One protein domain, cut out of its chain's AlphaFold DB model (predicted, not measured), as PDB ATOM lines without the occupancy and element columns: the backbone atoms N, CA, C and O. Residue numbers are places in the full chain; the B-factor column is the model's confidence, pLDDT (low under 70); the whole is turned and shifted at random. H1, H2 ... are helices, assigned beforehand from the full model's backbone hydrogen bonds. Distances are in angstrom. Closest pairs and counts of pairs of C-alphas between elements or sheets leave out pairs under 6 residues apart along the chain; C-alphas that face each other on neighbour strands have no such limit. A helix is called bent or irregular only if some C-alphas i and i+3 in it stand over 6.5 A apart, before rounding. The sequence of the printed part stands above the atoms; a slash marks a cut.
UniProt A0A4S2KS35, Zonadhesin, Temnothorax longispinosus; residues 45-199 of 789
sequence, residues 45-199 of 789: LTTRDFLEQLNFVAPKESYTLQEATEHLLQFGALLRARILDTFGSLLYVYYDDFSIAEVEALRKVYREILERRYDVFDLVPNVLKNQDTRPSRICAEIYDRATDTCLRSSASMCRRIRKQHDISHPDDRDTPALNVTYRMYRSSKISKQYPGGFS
ATOM      1  N   LEU A  45     -32.940  15.050  -2.489       44.22
ATOM      2  CA  LEU A  45     -33.140  14.620  -1.104       44.22
ATOM      3  C   LEU A  45     -34.558  14.064  -0.909       44.22
ATOM      4  O   LEU A  45     -35.569  14.777  -1.037       44.22
ATOM      5  N   THR A  46     -34.630  12.781  -0.564       52.19
ATOM      6  CA  THR A  46     -35.880  12.113  -0.213       52.19
ATOM      7  C   THR A  46     -36.425  12.659   1.108       52.19
ATOM      8  O   THR A  46     -35.713  13.271   1.906       52.19
ATOM      9  N   THR A  47     -37.706  12.402   1.387       57.97
ATOM     10  CA  THR A  47     -38.306  12.721   2.695       57.97
ATOM     11  C   THR A  47     -37.544  12.064   3.855       57.97
ATOM     12  O   THR A  47     -37.530  12.609   4.954       57.97
ATOM     13  N   ARG A  48     -36.881  10.921   3.619       62.22
ATOM     14  CA  ARG A  48     -36.078  10.237   4.635       62.22
ATOM     15  C   ARG A  48     -34.734  10.927   4.874       62.22
ATOM     16  O   ARG A  48     -34.406  11.149   6.033       62.22
ATOM     17  N   ASP A  49     -33.998  11.300   3.827       61.28
ATOM     18  CA  ASP A  49     -32.702  11.991   3.977       61.28
ATOM     19  C   ASP A  49     -32.878  13.302   4.757       61.28
ATOM     20  O   ASP A  49     -32.105  13.623   5.658       61.28
ATOM     21  N   PHE A  50     -33.973  14.011   4.472       67.25
ATOM     22  CA  PHE A  50     -34.393  15.203   5.200       67.25
ATOM     23  C   PHE A  50     -34.758  14.912   6.674       67.25
ATOM     24  O   PHE A  50     -34.292  15.613   7.569       67.25
ATOM     25  N   LEU A  51     -35.510  13.843   6.972       71.56
ATOM     26  CA  LEU A  51     -35.774  13.419   8.360       71.56
ATOM     27  C   LEU A  51     -34.500  12.999   9.115       71.56
ATOM     28  O   LEU A  51     -34.415  13.199  10.329       71.56
ATOM     29  N   GLU A  52     -33.506  12.427   8.434       72.12
ATOM     30  CA  GLU A  52     -32.214  12.084   9.034       72.12
ATOM     31  C   GLU A  52     -31.362  13.335   9.309       72.12
ATOM     32  O   GLU A  52     -30.779  13.428  10.391       72.12
ATOM     33  N   GLN A  53     -31.392  14.343   8.427       73.00
ATOM     34  CA  GLN A  53     -30.817  15.676   8.672       73.00
ATOM     35  C   GLN A  53     -31.464  16.368   9.885       73.00
ATOM     36  O   GLN A  53     -30.745  16.799  10.788       73.00
ATOM     37  N   LEU A  54     -32.802  16.391   9.975       71.44
ATOM     38  CA  LEU A  54     -33.551  16.966  11.110       71.44
ATOM     39  C   LEU A  54     -33.203  16.328  12.468       71.44
ATOM     40  O   LEU A  54     -33.376  16.952  13.513       71.44
ATOM     41  N   ASN A  55     -32.713  15.085  12.471       75.31
ATOM     42  CA  ASN A  55     -32.298  14.365  13.677       75.31
ATOM     43  C   ASN A  55     -30.779  14.450  13.958       75.31
ATOM     44  O   ASN A  55     -30.323  13.935  14.985       75.31
ATOM     45  N   PHE A  56     -29.982  15.096  13.096       70.25
ATOM     46  CA  PHE A  56     -28.517  15.175  13.208       70.25
ATOM     47  C   PHE A  56     -28.047  16.292  14.164       70.25
ATOM     48  O   PHE A  56     -27.231  17.152  13.836       70.25
ATOM     49  N   VAL A  57     -28.583  16.293  15.385       69.75
ATOM     50  CA  VAL A  57     -28.324  17.330  16.397       69.75
ATOM     51  C   VAL A  57     -27.037  17.035  17.176       69.75
ATOM     52  O   VAL A  57     -26.824  15.920  17.656       69.75
ATOM     53  N   ALA A  58     -26.185  18.045  17.372       71.00
ATOM     54  CA  ALA A  58     -24.983  17.912  18.199       71.00
ATOM     55  C   ALA A  58     -25.335  17.592  19.677       71.00
ATOM     56  O   ALA A  58     -26.230  18.227  20.248       71.00
ATOM     57  N   PRO A  59     -24.649  16.634  20.333       74.31
ATOM     58  CA  PRO A  59     -24.983  16.218  21.695       74.31
ATOM     59  C   PRO A  59     -24.656  17.301  22.736       74.31
ATOM     60  O   PRO A  59     -23.492  17.645  22.936       74.31
ATOM     61  N   LYS A  60     -25.676  17.788  23.453       80.75
ATOM     62  CA  LYS A  60     -25.547  18.738  24.574       80.75
ATOM     63  C   LYS A  60     -25.420  18.009  25.919       80.75
ATOM     64  O   LYS A  60     -25.922  16.895  26.083       80.75
ATOM     65  N   GLU A  61     -24.803  18.653  26.912       76.12
ATOM     66  CA  GLU A  61     -24.705  18.113  28.283       76.12
ATOM     67  C   GLU A  61     -26.076  17.995  28.974       76.12
ATOM     68  O   GLU A  61     -26.335  17.060  29.735       76.12
ATOM     69  N   SER A  62     -26.977  18.936  28.686       82.69
ATOM     70  CA  SER A  62     -28.359  18.944  29.162       82.69
ATOM     71  C   SER A  62     -29.290  19.536  28.104       82.69
ATOM     72  O   SER A  62     -28.841  20.246  27.207       82.69
ATOM     73  N   TYR A  63     -30.577  19.206  28.210       87.81
ATOM     74  CA  TYR A  63     -31.636  19.646  27.304       87.81
ATOM     75  C   TYR A  63     -32.859  20.066  28.124       87.81
ATOM     76  O   TYR A  63     -33.182  19.439  29.141       87.81
ATOM     77  N   THR A  64     -33.546  21.108  27.670       90.81
ATOM     78  CA  THR A  64     -34.819  21.578  28.226       90.81
ATOM     79  C   THR A  64     -35.983  20.639  27.882       90.81
ATOM     80  O   THR A  64     -35.878  19.779  27.009       90.81
ATOM     81  N   LEU A  65     -37.127  20.821  28.556       90.94
ATOM     82  CA  LEU A  65     -38.385  20.141  28.209       90.94
ATOM     83  C   LEU A  65     -38.829  20.463  26.768       90.94
ATOM     84  O   LEU A  65     -39.364  19.584  26.097       90.94
ATOM     85  N   GLN A  66     -38.585  21.689  26.293       92.56
ATOM     86  CA  GLN A  66     -38.925  22.126  24.937       92.56
ATOM     87  C   GLN A  66     -38.090  21.368  23.895       92.56
ATOM     88  O   GLN A  66     -38.649  20.588  23.127       92.56
ATOM     89  N   GLU A  67     -36.758  21.491  23.940       90.06
ATOM     90  CA  GLU A  67     -35.843  20.809  23.006       90.06
ATOM     91  C   GLU A  67     -36.054  19.289  23.007       90.06
ATOM     92  O   GLU A  67     -36.115  18.659  21.954       90.06
ATOM     93  N   ALA A  68     -36.210  18.691  24.195       90.31
ATOM     94  CA  ALA A  68     -36.411  17.254  24.320       90.31
ATOM     95  C   ALA A  68     -37.796  16.788  23.833       90.31
ATOM     96  O   ALA A  68     -37.948  15.621  23.480       90.31
ATOM     97  N   THR A  69     -38.792  17.678  23.783       92.94
ATOM     98  CA  THR A  69     -40.101  17.406  23.170       92.94
ATOM     99  C   THR A  69     -40.026  17.518  21.650       92.94
ATOM    100  O   THR A  69     -40.465  16.602  20.962       92.94
ATOM    101  N   GLU A  70     -39.439  18.596  21.127       92.81
ATOM    102  CA  GLU A  70     -39.262  18.833  19.686       92.81
ATOM    103  C   GLU A  70     -38.472  17.696  19.026       92.81
ATOM    104  O   GLU A  70     -38.949  17.063  18.083       92.81
ATOM    105  N   HIS A  71     -37.309  17.355  19.587       90.62
ATOM    106  CA  HIS A  71     -36.475  16.261  19.090       90.62
ATOM    107  C   HIS A  71     -37.170  14.898  19.226       90.62
ATOM    108  O   HIS A  71     -37.006  14.050  18.355       90.62
ATOM    109  N   LEU A  72     -37.992  14.659  20.260       91.75
ATOM    110  CA  LEU A  72     -38.771  13.414  20.332       91.75
ATOM    111  C   LEU A  72     -39.824  13.305  19.225       91.75
ATOM    112  O   LEU A  72     -40.022  12.204  18.714       91.75
ATOM    113  N   LEU A  73     -40.468  14.406  18.824       93.44
ATOM    114  CA  LEU A  73     -41.409  14.409  17.697       93.44
ATOM    115  C   LEU A  73     -40.701  14.061  16.375       93.44
ATOM    116  O   LEU A  73     -41.185  13.198  15.636       93.44
ATOM    117  N   GLN A  74     -39.537  14.671  16.121       91.00
ATOM    118  CA  GLN A  74     -38.714  14.397  14.934       91.00
ATOM    119  C   GLN A  74     -38.135  12.972  14.943       91.00
ATOM    120  O   GLN A  74     -38.121  12.295  13.912       91.00
ATOM    121  N   PHE A  75     -37.731  12.461  16.110       90.50
ATOM    122  CA  PHE A  75     -37.288  11.075  16.256       90.50
ATOM    123  C   PHE A  75     -38.434  10.079  16.045       90.50
ATOM    124  O   PHE A  75     -38.223   9.031  15.445       90.50
ATOM    125  N   GLY A  76     -39.659  10.394  16.481       91.94
ATOM    126  CA  GLY A  76     -40.837   9.568  16.199       91.94
ATOM    127  C   GLY A  76     -41.146   9.468  14.705       91.94
ATOM    128  O   GLY A  76     -41.485   8.388  14.223       91.94
ATOM    129  N   ALA A  77     -40.960  10.558  13.955       90.62
ATOM    130  CA  ALA A  77     -41.105  10.562  12.501       90.62
ATOM    131  C   ALA A  77     -40.023   9.713  11.804       90.62
ATOM    132  O   ALA A  77     -40.354   8.866  10.971       90.62
ATOM    133  N   LEU A  78     -38.754   9.856  12.204       88.31
ATOM    134  CA  LEU A  78     -37.649   9.029  11.704       88.31
ATOM    135  C   LEU A  78     -37.822   7.541  12.066       88.31
ATOM    136  O   LEU A  78     -37.635   6.666  11.220       88.31
ATOM    137  N   LEU A  79     -38.232   7.240  13.300       90.50
ATOM    138  CA  LEU A  79     -38.522   5.878  13.748       90.50
ATOM    139  C   LEU A  79     -39.686   5.275  12.950       90.50
ATOM    140  O   LEU A  79     -39.587   4.129  12.515       90.50
ATOM    141  N   ARG A  80     -40.756   6.042  12.686       91.00
ATOM    142  CA  ARG A  80     -41.854   5.609  11.808       91.00
ATOM    143  C   ARG A  80     -41.330   5.240  10.419       91.00
ATOM    144  O   ARG A  80     -41.671   4.166   9.934       91.00
ATOM    145  N   ALA A  81     -40.483   6.075   9.814       84.50
ATOM    146  CA  ALA A  81     -39.889   5.796   8.506       84.50
ATOM    147  C   ALA A  81     -39.080   4.485   8.508       84.50
ATOM    148  O   ALA A  81     -39.354   3.606   7.700       84.50
ATOM    149  N   ARG A  82     -38.179   4.282   9.478       85.75
ATOM    150  CA  ARG A  82     -37.363   3.052   9.586       85.75
ATOM    151  C   ARG A  82     -38.187   1.791   9.826       85.75
ATOM    152  O   ARG A  82     -37.874   0.731   9.280       85.75
ATOM    153  N   ILE A  83     -39.257   1.889  10.616       88.38
ATOM    154  CA  ILE A  83     -40.194   0.776  10.809       88.38
ATOM    155  C   ILE A  83     -40.909   0.458   9.490       88.38
ATOM    156  O   ILE A  83     -41.014  -0.714   9.140       88.38
ATOM    157  N   LEU A  84     -41.353   1.468   8.736       83.88
ATOM    158  CA  LEU A  84     -41.993   1.273   7.432       83.88
ATOM    159  C   LEU A  84     -41.022   0.708   6.382       83.88
ATOM    160  O   LEU A  84     -41.416  -0.204   5.663       83.88
ATOM    161  N   ASP A  85     -39.764   1.148   6.338       78.62
ATOM    162  CA  ASP A  85     -38.730   0.578   5.459       78.62
ATOM    163  C   ASP A  85     -38.484  -0.910   5.793       78.62
ATOM    164  O   ASP A  85     -38.469  -1.775   4.910       78.62
ATOM    165  N   THR A  86     -38.373  -1.246   7.083       82.44
ATOM    166  CA  THR A  86     -38.118  -2.628   7.533       82.44
ATOM    167  C   THR A  86     -39.330  -3.543   7.309       82.44
ATOM    168  O   THR A  86     -39.189  -4.634   6.758       82.44
ATOM    169  N   PHE A  87     -40.539  -3.112   7.679       81.06
ATOM    170  CA  PHE A  87     -41.770  -3.891   7.469       81.06
ATOM    171  C   PHE A  87     -42.175  -3.953   5.995       81.06
ATOM    172  O   PHE A  87     -42.695  -4.975   5.558       81.06
ATOM    173  N   GLY A  88     -41.896  -2.904   5.220       72.50
ATOM    174  CA  GLY A  88     -42.011  -2.921   3.766       72.50
ATOM    175  C   GLY A  88     -41.078  -3.964   3.156       72.50
ATOM    176  O   GLY A  88     -41.508  -4.753   2.325       72.50
ATOM    177  N   SER A  89     -39.840  -4.072   3.639       73.06
ATOM    178  CA  SER A  89     -38.915  -5.119   3.180       73.06
ATOM    179  C   SER A  89     -39.471  -6.531   3.438       73.06
ATOM    180  O   SER A  89     -39.429  -7.382   2.551       73.06
ATOM    181  N   LEU A  90     -40.093  -6.780   4.598       71.88
ATOM    182  CA  LEU A  90     -40.802  -8.045   4.858       71.88
ATOM    183  C   LEU A  90     -41.996  -8.277   3.917       71.88
ATOM    184  O   LEU A  90     -42.212  -9.400   3.474       71.88
ATOM    185  N   LEU A  91     -42.765  -7.225   3.630       60.00
ATOM    186  CA  LEU A  91     -44.005  -7.280   2.850       60.00
ATOM    187  C   LEU A  91     -43.819  -7.276   1.329       60.00
ATOM    188  O   LEU A  91     -44.759  -7.647   0.633       60.00
ATOM    189  N   TYR A  92     -42.661  -6.838   0.825       51.31
ATOM    190  CA  TYR A  92     -42.427  -6.591  -0.607       51.31
ATOM    191  C   TYR A  92     -41.171  -7.279  -1.164       51.31
ATOM    192  O   TYR A  92     -41.076  -7.460  -2.374       51.31
ATOM    193  N   VAL A  93     -40.206  -7.659  -0.311       64.12
ATOM    194  CA  VAL A  93     -38.963  -8.357  -0.717       64.12
ATOM    195  C   VAL A  93     -38.954  -9.811  -0.243       64.12
ATOM    196  O   VAL A  93     -38.479 -10.682  -0.962       64.12
ATOM    197  N   TYR A  94     -39.503 -10.085   0.943       65.81
ATOM    198  CA  TYR A  94     -39.511 -11.419   1.558       65.81
ATOM    199  C   TYR A  94     -40.918 -12.026   1.694       65.81
ATOM    200  O   TYR A  94     -41.115 -12.925   2.505       65.81
ATOM    201  N   TYR A  95     -41.917 -11.544   0.948       69.62
ATOM    202  CA  TYR A  95     -43.313 -11.935   1.193       69.62
ATOM    203  C   TYR A  95     -43.585 -13.428   0.920       69.62
ATOM    204  O   TYR A  95     -44.374 -14.029   1.647       69.62
ATOM    205  N   ASP A  96     -42.899 -14.044  -0.054       64.50
ATOM    206  CA  ASP A  96     -42.996 -15.485  -0.360       64.50
ATOM    207  C   ASP A  96     -42.488 -16.380   0.792       64.50
ATOM    208  O   ASP A  96     -42.875 -17.546   0.906       64.50
ATOM    209  N   ASP A  97     -41.661 -15.841   1.696       77.31
ATOM    210  CA  ASP A  97     -41.244 -16.522   2.925       77.31
ATOM    211  C   ASP A  97     -42.330 -16.510   4.020       77.31
ATOM    212  O   ASP A  97     -42.133 -17.106   5.079       77.31
ATOM    213  N   PHE A  98     -43.491 -15.886   3.811       75.81
ATOM    214  CA  PHE A  98     -44.565 -15.798   4.805       75.81
ATOM    215  C   PHE A  98     -45.864 -16.449   4.316       75.81
ATOM    216  O   PHE A  98     -46.224 -16.402   3.144       75.81
ATOM    217  N   SER A  99     -46.616 -17.062   5.233       77.19
ATOM    218  CA  SER A  99     -47.974 -17.522   4.924       77.19
ATOM    219  C   SER A  99     -48.936 -16.339   4.764       77.19
ATOM    220  O   SER A  99     -48.715 -15.272   5.332       77.19
ATOM    221  N   ILE A 100     -50.050 -16.534   4.048       64.50
ATOM    222  CA  ILE A 100     -51.054 -15.480   3.782       64.50
ATOM    223  C   ILE A 100     -51.463 -14.744   5.070       64.50
ATOM    224  O   ILE A 100     -51.454 -13.518   5.105       64.50
ATOM    225  N   ALA A 101     -51.728 -15.473   6.158       66.06
ATOM    226  CA  ALA A 101     -52.117 -14.880   7.439       66.06
ATOM    227  C   ALA A 101     -50.966 -14.128   8.150       66.06
ATOM    228  O   ALA A 101     -51.214 -13.197   8.915       66.06
ATOM    229  N   GLU A 102     -49.702 -14.491   7.904       78.38
ATOM    230  CA  GLU A 102     -48.539 -13.712   8.356       78.38
ATOM    231  C   GLU A 102     -48.380 -12.429   7.525       78.38
ATOM    232  O   GLU A 102     -48.161 -11.367   8.106       78.38
ATOM    233  N   VAL A 103     -48.577 -12.489   6.202       72.88
ATOM    234  CA  VAL A 103     -48.580 -11.308   5.316       72.88
ATOM    235  C   VAL A 103     -49.722 -10.353   5.679       72.88
ATOM    236  O   VAL A 103     -49.488  -9.157   5.825       72.88
ATOM    237  N   GLU A 104     -50.940 -10.847   5.913       71.12
ATOM    238  CA  GLU A 104     -52.076 -10.042   6.392       71.12
ATOM    239  C   GLU A 104     -51.784  -9.372   7.742       71.12
ATOM    240  O   GLU A 104     -52.093  -8.193   7.937       71.12
ATOM    241  N   ALA A 105     -51.146 -10.096   8.666       75.25
ATOM    242  CA  ALA A 105     -50.746  -9.561   9.961       75.25
ATOM    243  C   ALA A 105     -49.676  -8.461   9.835       75.25
ATOM    244  O   ALA A 105     -49.823  -7.387  10.424       75.25
ATOM    245  N   LEU A 106     -48.635  -8.690   9.032       78.44
ATOM    246  CA  LEU A 106     -47.611  -7.693   8.716       78.44
ATOM    247  C   LEU A 106     -48.231  -6.459   8.042       78.44
ATOM    248  O   LEU A 106     -47.948  -5.333   8.448       78.44
ATOM    249  N   ARG A 107     -49.142  -6.662   7.081       75.88
ATOM    250  CA  ARG A 107     -49.859  -5.616   6.332       75.88
ATOM    251  C   ARG A 107     -50.716  -4.749   7.251       75.88
ATOM    252  O   ARG A 107     -50.699  -3.528   7.116       75.88
ATOM    253  N   LYS A 108     -51.438  -5.351   8.205       79.31
ATOM    254  CA  LYS A 108     -52.200  -4.617   9.229       79.31
ATOM    255  C   LYS A 108     -51.264  -3.779  10.101       79.31
ATOM    256  O   LYS A 108     -51.524  -2.592  10.246       79.31
ATOM    257  N   VAL A 109     -50.165  -4.339  10.620       83.25
ATOM    258  CA  VAL A 109     -49.192  -3.575  11.433       83.25
ATOM    259  C   VAL A 109     -48.598  -2.403  10.641       83.25
ATOM    260  O   VAL A 109     -48.645  -1.269  11.110       83.25
ATOM    261  N   TYR A 110     -48.116  -2.656   9.423       84.81
ATOM    262  CA  TYR A 110     -47.575  -1.637   8.520       84.81
ATOM    263  C   TYR A 110     -48.582  -0.508   8.256       84.81
ATOM    264  O   TYR A 110     -48.245   0.666   8.402       84.81
ATOM    265  N   ARG A 111     -49.840  -0.845   7.940       79.81
ATOM    266  CA  ARG A 111     -50.882   0.139   7.617       79.81
ATOM    267  C   ARG A 111     -51.278   1.016   8.806       79.81
ATOM    268  O   ARG A 111     -51.391   2.225   8.636       79.81
ATOM    269  N   GLU A 112     -51.455   0.455  10.005       82.19
ATOM    270  CA  GLU A 112     -51.790   1.273  11.185       82.19
ATOM    271  C   GLU A 112     -50.650   2.245  11.556       82.19
ATOM    272  O   GLU A 112     -50.913   3.316  12.105       82.19
ATOM    273  N   ILE A 113     -49.396   1.913  11.225       86.06
ATOM    274  CA  ILE A 113     -48.226   2.787  11.411       86.06
ATOM    275  C   ILE A 113     -48.135   3.846  10.297       86.06
ATOM    276  O   ILE A 113     -47.904   5.020  10.598       86.06
ATOM    277  N   LEU A 114     -48.361   3.460   9.034       81.81
ATOM    278  CA  LEU A 114     -48.354   4.349   7.863       81.81
ATOM    279  C   LEU A 114     -49.442   5.425   7.958       81.81
ATOM    280  O   LEU A 114     -49.154   6.611   7.831       81.81
ATOM    281  N   GLU A 115     -50.677   5.018   8.255       79.75
ATOM    282  CA  GLU A 115     -51.834   5.909   8.428       79.75
ATOM    283  C   GLU A 115     -51.849   6.620   9.798       79.75
ATOM    284  O   GLU A 115     -52.839   7.255  10.170       79.75
ATOM    285  N   ARG A 116     -50.757   6.504  10.573       86.38
ATOM    286  CA  ARG A 116     -50.549   7.169  11.873       86.38
ATOM    287  C   ARG A 116     -51.671   6.878  12.890       86.38
ATOM    288  O   ARG A 116     -51.953   7.690  13.768       86.38
ATOM    289  N   ARG A 117     -52.326   5.713  12.769       81.25
ATOM    290  CA  ARG A 117     -53.385   5.217  13.670       81.25
ATOM    291  C   ARG A 117     -52.805   4.614  14.950       81.25
ATOM    292  O   ARG A 117     -53.410   4.739  16.010       81.25
ATOM    293  N   TYR A 118     -51.638   3.978  14.851       87.69
ATOM    294  CA  TYR A 118     -50.844   3.535  15.994       87.69
ATOM    295  C   TYR A 118     -49.872   4.641  16.434       87.69
ATOM    296  O   TYR A 118     -49.174   5.223  15.600       87.69
ATOM    297  N   ASP A 119     -49.799   4.914  17.741       88.38
ATOM    298  CA  ASP A 119     -48.872   5.909  18.284       88.38
ATOM    299  C   ASP A 119     -47.437   5.347  18.314       88.38
ATOM    300  O   ASP A 119     -47.093   4.466  19.102       88.38
ATOM    301  N   VAL A 120     -46.570   5.863  17.438       91.19
ATOM    302  CA  VAL A 120     -45.164   5.436  17.345       91.19
ATOM    303  C   VAL A 120     -44.365   5.759  18.618       91.19
ATOM    304  O   VAL A 120     -43.375   5.082  18.910       91.19
ATOM    305  N   PHE A 121     -44.796   6.745  19.414       92.06
ATOM    306  CA  PHE A 121     -44.102   7.150  20.638       92.06
ATOM    307  C   PHE A 121     -44.153   6.082  21.735       92.06
ATOM    308  O   PHE A 121     -43.259   6.038  22.580       92.06
ATOM    309  N   ASP A 122     -45.117   5.159  21.678       90.56
ATOM    310  CA  ASP A 122     -45.203   4.008  22.583       90.56
ATOM    311  C   ASP A 122     -43.982   3.067  22.446       90.56
ATOM    312  O   ASP A 122     -43.571   2.422  23.411       90.56
ATOM    313  N   LEU A 123     -43.348   3.024  21.267       91.19
ATOM    314  CA  LEU A 123     -42.174   2.182  20.982       91.19
ATOM    315  C   LEU A 123     -40.860   2.811  21.473       91.19
ATOM    316  O   LEU A 123     -39.931   2.103  21.875       91.19
ATOM    317  N   VAL A 124     -40.782   4.147  21.456       89.69
ATOM    318  CA  VAL A 124     -39.556   4.926  21.695       89.69
ATOM    319  C   VAL A 124     -38.824   4.542  22.995       89.69
ATOM    320  O   VAL A 124     -37.612   4.334  22.926       89.69
ATOM    321  N   PRO A 125     -39.477   4.371  24.167       87.62
ATOM    322  CA  PRO A 125     -38.768   4.057  25.411       87.62
ATOM    323  C   PRO A 125     -37.994   2.733  25.376       87.62
ATOM    324  O   PRO A 125     -36.922   2.640  25.971       87.62
ATOM    325  N   ASN A 126     -38.519   1.713  24.688       86.94
ATOM    326  CA  ASN A 126     -37.900   0.387  24.638       86.94
ATOM    327  C   ASN A 126     -36.933   0.241  23.452       86.94
ATOM    328  O   ASN A 126     -35.886  -0.392  23.616       86.94
ATOM    329  N   VAL A 127     -37.192   0.927  22.330       88.31
ATOM    330  CA  VAL A 127     -36.209   1.123  21.248       88.31
ATOM    331  C   VAL A 127     -34.955   1.822  21.781       88.31
ATOM    332  O   VAL A 127     -33.861   1.283  21.649       88.31
ATOM    333  N   LEU A 128     -35.086   2.963  22.468       86.75
ATOM    334  CA  LEU A 128     -33.930   3.697  23.005       86.75
ATOM    335  C   LEU A 128     -33.185   2.938  24.115       86.75
ATOM    336  O   LEU A 128     -31.992   3.160  24.304       86.75
ATOM    337  N   LYS A 129     -33.863   2.054  24.856       83.44
ATOM    338  CA  LYS A 129     -33.258   1.278  25.951       83.44
ATOM    339  C   LYS A 129     -32.408   0.103  25.461       83.44
ATOM    340  O   LYS A 129     -31.375  -0.171  26.063       83.44
ATOM    341  N   ASN A 130     -32.870  -0.608  24.431       78.38
ATOM    342  CA  ASN A 130     -32.257  -1.864  23.979       78.38
ATOM    343  C   ASN A 130     -31.608  -1.770  22.584       78.38
ATOM    344  O   ASN A 130     -30.953  -2.723  22.181       78.38
ATOM    345  N   GLN A 131     -31.839  -0.678  21.842       77.12
ATOM    346  CA  GLN A 131     -31.450  -0.471  20.432       77.12
ATOM    347  C   GLN A 131     -31.928  -1.594  19.476       77.12
ATOM    348  O   GLN A 131     -31.441  -1.746  18.362       77.12
ATOM    349  N   ASP A 132     -32.925  -2.374  19.908       81.12
ATOM    350  CA  ASP A 132     -33.385  -3.608  19.262       81.12
ATOM    351  C   ASP A 132     -34.643  -3.340  18.416       81.12
ATOM    352  O   ASP A 132     -35.771  -3.648  18.807       81.12
ATOM    353  N   THR A 133     -34.436  -2.712  17.258       86.81
ATOM    354  CA  THR A 133     -35.458  -2.312  16.266       86.81
ATOM    355  C   THR A 133     -35.933  -3.450  15.357       86.81
ATOM    356  O   THR A 133     -36.548  -3.211  14.320       86.81
ATOM    357  N   ARG A 134     -35.658  -4.708  15.712       91.38
ATOM    358  CA  ARG A 134     -36.083  -5.859  14.908       91.38
ATOM    359  C   ARG A 134     -37.614  -5.954  14.803       91.38
ATOM    360  O   ARG A 134     -38.305  -5.729  15.803       91.38
ATOM    361  N   PRO A 135     -38.169  -6.373  13.651       91.94
ATOM    362  CA  PRO A 135     -39.608  -6.537  13.460       91.94
ATOM    363  C   PRO A 135     -40.320  -7.364  14.537       91.94
ATOM    364  O   PRO A 135     -41.388  -6.959  15.003       91.94
ATOM    365  N   SER A 136     -39.724  -8.464  15.021       93.50
ATOM    366  CA  SER A 136     -40.336  -9.255  16.098       93.50
ATOM    367  C   SER A 136     -40.448  -8.491  17.422       93.50
ATOM    368  O   SER A 136     -41.380  -8.734  18.189       93.50
ATOM    369  N   ARG A 137     -39.534  -7.546  17.687       93.06
ATOM    370  CA  ARG A 137     -39.540  -6.683  18.878       93.06
ATOM    371  C   ARG A 137     -40.559  -5.575  18.768       93.06
ATOM    372  O   ARG A 137     -41.345  -5.405  19.693       93.06
ATOM    373  N   ILE A 138     -40.596  -4.891  17.628       93.81
ATOM    374  CA  ILE A 138     -41.621  -3.888  17.324       93.81
ATOM    375  C   ILE A 138     -43.008  -4.516  17.501       93.81
ATOM    376  O   ILE A 138     -43.839  -3.986  18.232       93.81
ATOM    377  N   CYS A 139     -43.235  -5.712  16.956       94.19
ATOM    378  CA  CYS A 139     -44.496  -6.425  17.141       94.19
ATOM    379  C   CYS A 139     -44.716  -7.018  18.541       94.19
ATOM    380  O   CYS A 139     -45.865  -7.252  18.905       94.19
ATOM    381  N   ALA A 140     -43.680  -7.238  19.353       94.31
ATOM    382  CA  ALA A 140     -43.863  -7.562  20.769       94.31
ATOM    383  C   ALA A 140     -44.354  -6.334  21.559       94.31
ATOM    384  O   ALA A 140     -45.336  -6.439  22.288       94.31
ATOM    385  N   GLU A 141     -43.750  -5.162  21.341       92.75
ATOM    386  CA  GLU A 141     -44.180  -3.896  21.953       92.75
ATOM    387  C   GLU A 141     -45.605  -3.513  21.528       92.75
ATOM    388  O   GLU A 141     -46.438  -3.214  22.385       92.75
ATOM    389  N   ILE A 142     -45.924  -3.600  20.229       92.75
ATOM    390  CA  ILE A 142     -47.290  -3.383  19.720       92.75
ATOM    391  C   ILE A 142     -48.247  -4.420  20.319       92.75
ATOM    392  O   ILE A 142     -49.350  -4.060  20.720       92.75
ATOM    393  N   TYR A 143     -47.855  -5.695  20.430       93.06
ATOM    394  CA  TYR A 143     -48.705  -6.713  21.053       93.06
ATOM    395  C   TYR A 143     -49.027  -6.387  22.512       93.06
ATOM    396  O   TYR A 143     -50.164  -6.591  22.930       93.06
ATOM    397  N   ASP A 144     -48.066  -5.899  23.296       90.62
ATOM    398  CA  ASP A 144     -48.301  -5.605  24.707       90.62
ATOM    399  C   ASP A 144     -49.130  -4.322  24.892       90.62
ATOM    400  O   ASP A 144     -50.060  -4.321  25.708       90.62
ATOM    401  N   ARG A 145     -48.865  -3.281  24.087       86.88
ATOM    402  CA  ARG A 145     -49.437  -1.925  24.221       86.88
ATOM    403  C   ARG A 145     -50.747  -1.694  23.466       86.88
ATOM    404  O   ARG A 145     -51.577  -0.921  23.937       86.88
ATOM    405  N   ALA A 146     -50.968  -2.351  22.324       85.44
ATOM    406  CA  ALA A 146     -52.137  -2.085  21.487       85.44
ATOM    407  C   ALA A 146     -53.459  -2.404  22.208       85.44
ATOM    408  O   ALA A 146     -53.662  -3.500  22.748       85.44
ATOM    409  N   THR A 147     -54.366  -1.428  22.152       75.25
ATOM    410  CA  THR A 147     -55.748  -1.499  22.642       75.25
ATOM    411  C   THR A 147     -56.707  -2.082  21.600       75.25
ATOM    412  O   THR A 147     -57.658  -2.764  21.975       75.25
ATOM    413  N   ASP A 148     -56.448  -1.866  20.302       78.50
ATOM    414  CA  ASP A 148     -57.193  -2.497  19.206       78.50
ATOM    415  C   ASP A 148     -56.923  -4.007  19.165       78.50
ATOM    416  O   ASP A 148     -55.784  -4.457  19.003       78.50
ATOM    417  N   THR A 149     -57.980  -4.807  19.287       73.94
ATOM    418  CA  THR A 149     -57.881  -6.272  19.356       73.94
ATOM    419  C   THR A 149     -57.439  -6.890  18.030       73.94
ATOM    420  O   THR A 149     -56.775  -7.927  18.037       73.94
ATOM    421  N   CYS A 150     -57.740  -6.241  16.900       75.31
ATOM    422  CA  CYS A 150     -57.325  -6.679  15.571       75.31
ATOM    423  C   CYS A 150     -55.814  -6.481  15.371       75.31
ATOM    424  O   CYS A 150     -55.094  -7.454  15.144       75.31
ATOM    425  N   LEU A 151     -55.305  -5.259  15.567       83.19
ATOM    426  CA  LEU A 151     -53.870  -4.957  15.535       83.19
ATOM    427  C   LEU A 151     -53.087  -5.803  16.548       83.19
ATOM    428  O   LEU A 151     -52.025  -6.324  16.210       83.19
ATOM    429  N   ARG A 152     -53.620  -6.009  17.760       84.38
ATOM    430  CA  ARG A 152     -53.011  -6.891  18.768       84.38
ATOM    431  C   ARG A 152     -52.931  -8.346  18.292       84.38
ATOM    432  O   ARG A 152     -51.925  -9.008  18.542       84.38
ATOM    433  N   SER A 153     -53.938  -8.850  17.576       81.44
ATOM    434  CA  SER A 153     -53.891 -10.183  16.957       81.44
ATOM    435  C   SER A 153     -52.783 -10.271  15.899       81.44
ATOM    436  O   SER A 153     -51.914 -11.141  15.978       81.44
ATOM    437  N   SER A 154     -52.726  -9.302  14.981       88.44
ATOM    438  CA  SER A 154     -51.687  -9.210  13.948       88.44
ATOM    439  C   SER A 154     -50.273  -9.107  14.536       88.44
ATOM    440  O   SER A 154     -49.377  -9.864  14.163       88.44
ATOM    441  N   ALA A 155     -50.076  -8.253  15.541       91.31
ATOM    442  CA  ALA A 155     -48.818  -8.136  16.274       91.31
ATOM    443  C   ALA A 155     -48.432  -9.454  16.981       91.31
ATOM    444  O   ALA A 155     -47.257  -9.827  17.007       91.31
ATOM    445  N   SER A 156     -49.414 -10.224  17.473       91.69
ATOM    446  CA  SER A 156     -49.185 -11.547  18.075       91.69
ATOM    447  C   SER A 156     -48.628 -12.586  17.095       91.69
ATOM    448  O   SER A 156     -47.947 -13.516  17.542       91.69
ATOM    449  N   MET A 157     -48.912 -12.446  15.797       85.56
ATOM    450  CA  MET A 157     -48.317 -13.259  14.732       85.56
ATOM    451  C   MET A 157     -46.951 -12.703  14.326       85.56
ATOM    452  O   MET A 157     -45.957 -13.418  14.394       85.56
ATOM    453  N   CYS A 158     -46.879 -11.409  14.012       86.69
ATOM    454  CA  CYS A 158     -45.655 -10.731  13.585       86.69
ATOM    455  C   CYS A 158     -44.488 -10.854  14.593       86.69
ATOM    456  O   CYS A 158     -43.339 -11.031  14.198       86.69
ATOM    457  N   ARG A 159     -44.736 -10.908  15.910       91.38
ATOM    458  CA  ARG A 159     -43.675 -11.187  16.908       91.38
ATOM    459  C   ARG A 159     -43.021 -12.582  16.800       91.38
ATOM    460  O   ARG A 159     -42.184 -12.922  17.633       91.38
ATOM    461  N   ARG A 160     -43.431 -13.413  15.833       90.12
ATOM    462  CA  ARG A 160     -42.910 -14.763  15.550       90.12
ATOM    463  C   ARG A 160     -42.203 -14.880  14.190       90.12
ATOM    464  O   ARG A 160     -41.943 -16.003  13.767       90.12
ATOM    465  N   ILE A 161     -41.886 -13.758  13.529       88.06
ATOM    466  CA  ILE A 161     -41.104 -13.718  12.277       88.06
ATOM    467  C   ILE A 161     -39.874 -14.636  12.356       88.06
ATOM    468  O   ILE A 161     -39.178 -14.707  13.374       88.06
ATOM    469  N   ARG A 162     -39.603 -15.346  11.254       86.62
ATOM    470  CA  ARG A 162     -38.455 -16.250  11.123       86.62
ATOM    471  C   ARG A 162     -37.154 -15.471  11.322       86.62
ATOM    472  O   ARG A 162     -36.958 -14.429  10.704       86.62
ATOM    473  N   LYS A 163     -36.222 -16.022  12.112       86.19
ATOM    474  CA  LYS A 163     -34.946 -15.369  12.481       86.19
ATOM    475  C   LYS A 163     -34.138 -14.814  11.298       86.19
ATOM    476  O   LYS A 163     -33.391 -13.866  11.489       86.19
ATOM    477  N   GLN A 164     -34.281 -15.397  10.107       88.38
ATOM    478  CA  GLN A 164     -33.588 -14.972   8.887       88.38
ATOM    479  C   GLN A 164     -34.074 -13.618   8.323       88.38
ATOM    480  O   GLN A 164     -33.310 -12.966   7.623       88.38
ATOM    481  N   HIS A 165     -35.293 -13.175   8.662       86.44
ATOM    482  CA  HIS A 165     -35.825 -11.845   8.310       86.44
ATOM    483  C   HIS A 165     -36.034 -10.943   9.540       86.44
ATOM    484  O   HIS A 165     -36.395  -9.778   9.407       86.44
ATOM    485  N   ASP A 166     -35.804 -11.459  10.751       89.81
ATOM    486  CA  ASP A 166     -35.858 -10.688  11.997       89.81
ATOM    487  C   ASP A 166     -34.573  -9.858  12.173       89.81
ATOM    488  O   ASP A 166     -33.751 -10.112  13.053       89.81
ATOM    489  N   ILE A 167     -34.370  -8.891  11.279       85.69
ATOM    490  CA  ILE A 167     -33.179  -8.040  11.202       85.69
ATOM    491  C   ILE A 167     -33.603  -6.586  11.452       85.69
ATOM    492  O   ILE A 167     -34.651  -6.152  10.982       85.69
ATOM    493  N   SER A 168     -32.810  -5.844  12.231       82.56
ATOM    494  CA  SER A 168     -32.977  -4.393  12.397       82.56
ATOM    495  C   SER A 168     -32.806  -3.666  11.067       82.56
ATOM    496  O   SER A 168     -32.135  -4.169  10.165       82.56
ATOM    497  N   HIS A 169     -33.337  -2.449  10.978       77.25
ATOM    498  CA  HIS A 169     -33.055  -1.567   9.855       77.25
ATOM    499  C   HIS A 169     -31.525  -1.392   9.680       77.25
ATOM    500  O   HIS A 169     -30.834  -1.244  10.694       77.25
ATOM    501  N   PRO A 170     -30.962  -1.410   8.451       67.19
ATOM    502  CA  PRO A 170     -29.508  -1.431   8.242       67.19
ATOM    503  C   PRO A 170     -28.756  -0.329   9.000       67.19
ATOM    504  O   PRO A 170     -27.782  -0.607   9.701       67.19
ATOM    505  N   ASP A 171     -29.275   0.897   8.936       67.06
ATOM    506  CA  ASP A 171     -28.646   2.088   9.515       67.06
ATOM    507  C   ASP A 171     -28.762   2.192  11.046       67.06
ATOM    508  O   ASP A 171     -28.143   3.074  11.643       67.06
ATOM    509  N   ASP A 172     -29.533   1.320  11.712       66.12
ATOM    510  CA  ASP A 172     -29.704   1.356  13.175       66.12
ATOM    511  C   ASP A 172     -28.462   0.888  13.945       66.12
ATOM    512  O   ASP A 172     -28.321   1.228  15.118       66.12
ATOM    513  N   ARG A 173     -27.557   0.124  13.314       54.41
ATOM    514  CA  ARG A 173     -26.421  -0.496  14.022       54.41
ATOM    515  C   ARG A 173     -25.406   0.504  14.580       54.41
ATOM    516  O   ARG A 173     -24.809   0.207  15.607       54.41
ATOM    517  N   ASP A 174     -25.277   1.680  13.962       55.41
ATOM    518  CA  ASP A 174     -24.303   2.710  14.355       55.41
ATOM    519  C   ASP A 174     -24.854   4.155  14.273       55.41
ATOM    520  O   ASP A 174     -24.081   5.115  14.258       55.41
ATOM    521  N   THR A 175     -26.180   4.380  14.217       64.38
ATOM    522  CA  THR A 175     -26.689   5.739  13.916       64.38
ATOM    523  C   THR A 175     -26.310   6.781  14.985       64.38
ATOM    524  O   THR A 175     -26.661   6.615  16.163       64.38
ATOM    525  N   PRO A 176     -25.747   7.945  14.594       66.06
ATOM    526  CA  PRO A 176     -25.593   9.085  15.497       66.06
ATOM    527  C   PRO A 176     -26.930   9.542  16.096       66.06
ATOM    528  O   PRO A 176     -27.016   9.747  17.305       66.06
ATOM    529  N   ALA A 177     -27.996   9.603  15.287       72.31
ATOM    530  CA  ALA A 177     -29.331  10.032  15.711       72.31
ATOM    531  C   ALA A 177     -29.897   9.203  16.882       72.31
ATOM    532  O   ALA A 177     -30.404   9.767  17.853       72.31
ATOM    533  N   LEU A 178     -29.776   7.870  16.842       78.00
ATOM    534  CA  LEU A 178     -30.289   6.990  17.900       78.00
ATOM    535  C   LEU A 178     -29.509   7.185  19.215       78.00
ATOM    536  O   LEU A 178     -30.094   7.272  20.298       78.00
ATOM    537  N   ASN A 179     -28.186   7.344  19.114       79.75
ATOM    538  CA  ASN A 179     -27.295   7.582  20.248       79.75
ATOM    539  C   ASN A 179     -27.459   8.985  20.865       79.75
ATOM    540  O   ASN A 179     -27.476   9.114  22.094       79.75
ATOM    541  N   VAL A 180     -27.638  10.029  20.049       82.25
ATOM    542  CA  VAL A 180     -27.983  11.390  20.504       82.25
ATOM    543  C   VAL A 180     -29.342  11.382  21.200       82.25
ATOM    544  O   VAL A 180     -29.449  11.860  22.329       82.25
ATOM    545  N   THR A 181     -30.357  10.759  20.593       87.19
ATOM    546  CA  THR A 181     -31.706  10.674  21.175       87.19
ATOM    547  C   THR A 181     -31.694   9.942  22.517       87.19
ATOM    548  O   THR A 181     -32.301  10.417  23.477       87.19
ATOM    549  N   TYR A 182     -30.956   8.834  22.650       86.62
ATOM    550  CA  TYR A 182     -30.814   8.132  23.931       86.62
ATOM    551  C   TYR A 182     -30.126   8.995  25.004       86.62
ATOM    552  O   TYR A 182     -30.605   9.067  26.142       86.62
ATOM    553  N   ARG A 183     -29.039   9.703  24.651       83.38
ATOM    554  CA  ARG A 183     -28.369  10.656  25.559       83.38
ATOM    555  C   ARG A 183     -29.336  11.745  26.023       83.38
ATOM    556  O   ARG A 183     -29.459  11.956  27.229       83.38
ATOM    557  N   MET A 184     -30.059  12.368  25.093       87.12
ATOM    558  CA  MET A 184     -31.050  13.409  25.362       87.12
ATOM    559  C   MET A 184     -32.191  12.908  26.255       87.12
ATOM    560  O   MET A 184     -32.495  13.529  27.274       87.12
ATOM    561  N   TYR A 185     -32.801  11.767  25.924       86.25
ATOM    562  CA  TYR A 185     -33.892  11.147  26.688       86.25
ATOM    563  C   TYR A 185     -33.483  10.893  28.149       86.25
ATOM    564  O   TYR A 185     -34.264  11.103  29.083       86.25
ATOM    565  N   ARG A 186     -32.220  10.500  28.365       85.56
ATOM    566  CA  ARG A 186     -31.646  10.270  29.695       85.56
ATOM    567  C   ARG A 186     -31.285  11.564  30.438       85.56
ATOM    568  O   ARG A 186     -31.558  11.643  31.636       85.56
ATOM    569  N   SER A 187     -30.681  12.559  29.779       84.75
ATOM    570  CA  SER A 187     -30.193  13.791  30.428       84.75
ATOM    571  C   SER A 187     -31.317  14.777  30.765       84.75
ATOM    572  O   SER A 187     -31.374  15.269  31.896       84.75
ATOM    573  N   SER A 188     -32.273  14.970  29.848       85.12
ATOM    574  CA  SER A 188     -33.526  15.717  30.074       85.12
ATOM    575  C   SER A 188     -34.388  15.116  31.191       85.12
ATOM    576  O   SER A 188     -35.154  15.824  31.844       85.12
ATOM    577  N   LYS A 189     -34.247  13.803  31.442       86.88
ATOM    578  CA  LYS A 189     -35.107  12.998  32.329       86.88
ATOM    579  C   LYS A 189     -36.570  13.035  31.868       86.88
ATOM    580  O   LYS A 189     -37.475  13.040  32.704       86.88
ATOM    581  N   ILE A 190     -36.812  13.053  30.553       85.00
ATOM    582  CA  ILE A 190     -38.141  13.274  29.963       85.00
ATOM    583  C   ILE A 190     -39.201  12.256  30.420       85.00
ATOM    584  O   ILE A 190     -40.359  12.618  30.596       85.00
ATOM    585  N   SER A 191     -38.810  11.028  30.777       83.69
ATOM    586  CA  SER A 191     -39.694  10.026  31.406       83.69
ATOM    587  C   SER A 191     -40.236  10.417  32.793       83.69
ATOM    588  O   SER A 191     -41.243   9.870  33.234       83.69
ATOM    589  N   LYS A 192     -39.607  11.375  33.487       86.00
ATOM    590  CA  LYS A 192     -40.140  12.006  34.710       86.00
ATOM    591  C   LYS A 192     -40.999  13.236  34.412       86.00
ATOM    592  O   LYS A 192     -41.848  13.582  35.226       86.00
ATOM    593  N   GLN A 193     -40.759  13.898  33.281       85.38
ATOM    594  CA  GLN A 193     -41.527  15.064  32.831       85.38
ATOM    595  C   GLN A 193     -42.871  14.635  32.219       85.38
ATOM    596  O   GLN A 193     -43.884  15.278  32.471       85.38
ATOM    597  N   TYR A 194     -42.897  13.501  31.513       86.00
ATOM    598  CA  TYR A 194     -44.080  12.842  30.952       86.00
ATOM    599  C   TYR A 194     -44.426  11.552  31.737       86.00
ATOM    600  O   TYR A 194     -44.248  10.445  31.223       86.00
ATOM    601  N   PRO A 195     -44.933  11.641  32.986       76.56
ATOM    602  CA  PRO A 195     -45.179  10.470  33.840       76.56
ATOM    603  C   PRO A 195     -46.302   9.545  33.339       76.56
ATOM    604  O   PRO A 195     -46.429   8.427  33.827       76.56
ATOM    605  N   GLY A 196     -47.123  10.005  32.387       72.56
ATOM    606  CA  GLY A 196     -48.152   9.206  31.709       72.56
ATOM    607  C   GLY A 196     -47.727   8.658  30.343       72.56
ATOM    608  O   GLY A 196     -48.593   8.209  29.602       72.56
ATOM    609  N   GLY A 197     -46.438   8.737  29.993       82.50
ATOM    610  CA  GLY A 197     -45.943   8.497  28.635       82.50
ATOM    611  C   GLY A 197     -45.927   9.767  27.777       82.50
ATOM    612  O   GLY A 197     -46.609  10.750  28.077       82.50
ATOM    613  N   PHE A 198     -45.108   9.750  26.724       89.81
ATOM    614  CA  PHE A 198     -45.038  10.812  25.721       89.81
ATOM    615  C   PHE A 198     -46.045  10.520  24.604       89.81
ATOM    616  O   PHE A 198     -46.077   9.411  24.085       89.81
ATOM    617  N   SER A 199     -46.868  11.507  24.258       89.69
ATOM    618  CA  SER A 199     -47.903  11.423  23.220       89.69
ATOM    619  C   SER A 199     -48.318  12.824  22.765       89.69
ATOM    620  O   SER A 199     -48.219  13.787  23.536       89.69
TER     621      SER A 199
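AT A GLANCE: This is residues 45 to 199 of the 789 residues of the protein "Zonadhesin" of Temnothorax longispinosus (UniProt A0A4S2KS35). One long helix, H2, runs through the model as its spine, and shorter helices pack along it. H3 folds back beside the later part of H2, and the hairpin of H5 and H6 packs on H3 through H6; beside the earlier part, H8 crosses H2 and H4 packs on H8, while H1 packs on residues 74 to 81 of H2. The printed part has 155 residues with nine named helices, H1 to H9 in order along the chain, and no named strand; the class is all helix. It is compact, with a radius of gyration of the C-alphas of 15.7 A, and the C-alphas span 48 by 34 by 25 A along their three main axes.

IN THESE COORDINATES: H1 holds residues 47 to 54 and begins with C-alpha 47 at (-38.306, 12.721, 2.695). H2, residues 65 to 92, is the longest helix at 39.5 A, from C-alpha 65 at (-38.385, 20.141, 28.209) to C-alpha 92 at (-42.427, -6.591, -0.607). H3, residues 100 to 114, is 20.4 A long. H4 is residues 124 to 130. H5, residues 135 to 145, measures 15.3 A, and H6, residues 149 to 158, 14.2 A. H7 is residues 170 to 173 and is irregular, but only just: C-alphas 170 and 173 are 6.6 A apart. H8, residues 176 to 187, is 16.3 A long. H9, residues 190 to 193, ends with C-alpha 193 at (-41.527, 15.064, 32.831).

HOW THE PARTS SIT: H2 is the hub and touches five other helices. H1 and H2 form a helical hairpin, at a shallow tilt of 31 degrees, opposite ways; their closest C-alphas, those of Leu 51 and Leu 78, are 5.8 A apart. H2 and H3 form another, with a shallow tilt of 27 degrees, opposite ways; H2 touches H3 with residues 80 to 91 alone, and the closest C-alphas, of Phe 87 and Tyr 110, are 6.3 A apart. H3 touches H6 at a steep tilt of 63 degrees, with the C-alphas of Ala 105 and Ser 154 closest at 4.1 A. H5 and H6 form a third hairpin, at a shallow tilt of 28 degrees, with the C-alphas of Cys 139 and Ala 155 closest at 4.7 A. H2 and H5 only just touch, with 3 pairs of C-alphas within 8 A, the closest being Phe 87 and Pro 135 at 6.9 A. H8 touches H2 at a steep tilt of 42 degrees, opposite ways, with the C-alphas of Ala 68 and Met 184 closest at 6.7 A. H4 touches H8, about perpendicular at 79 degrees, with the C-alphas of Leu 128 and Tyr 182 closest at 5.5 A. H9 only just touches H2, with 3 pairs of C-alphas within 8 A, the closest being Leu 65 and Ile 190 at 7.1 A. H7 touches no helix, but H2 and H7 are near each other, with 6 pairs of C-alphas within 10 A. Among the pairs that are apart are H1 and H6, and H6 and H9. In H1, H2, H3, H4, H5, H6 and H8 every O i to N i+4 pair is within hydrogen-bond range; H7 and H9 are too short for such a pair.

THE WHOLE: The two C-alphas farthest apart, those of Glu 61 and Ile 100, are 49.2 A apart. The printed part has no cut. The link from H6 to H7, with 11 residues, is long; the other links are tight or short. The mean pLDDT of the printed part is 81.2, and 22 residues are under 70, namely 45 to 50, 57, 91 to 96, 100 to 101 and 170 to 176.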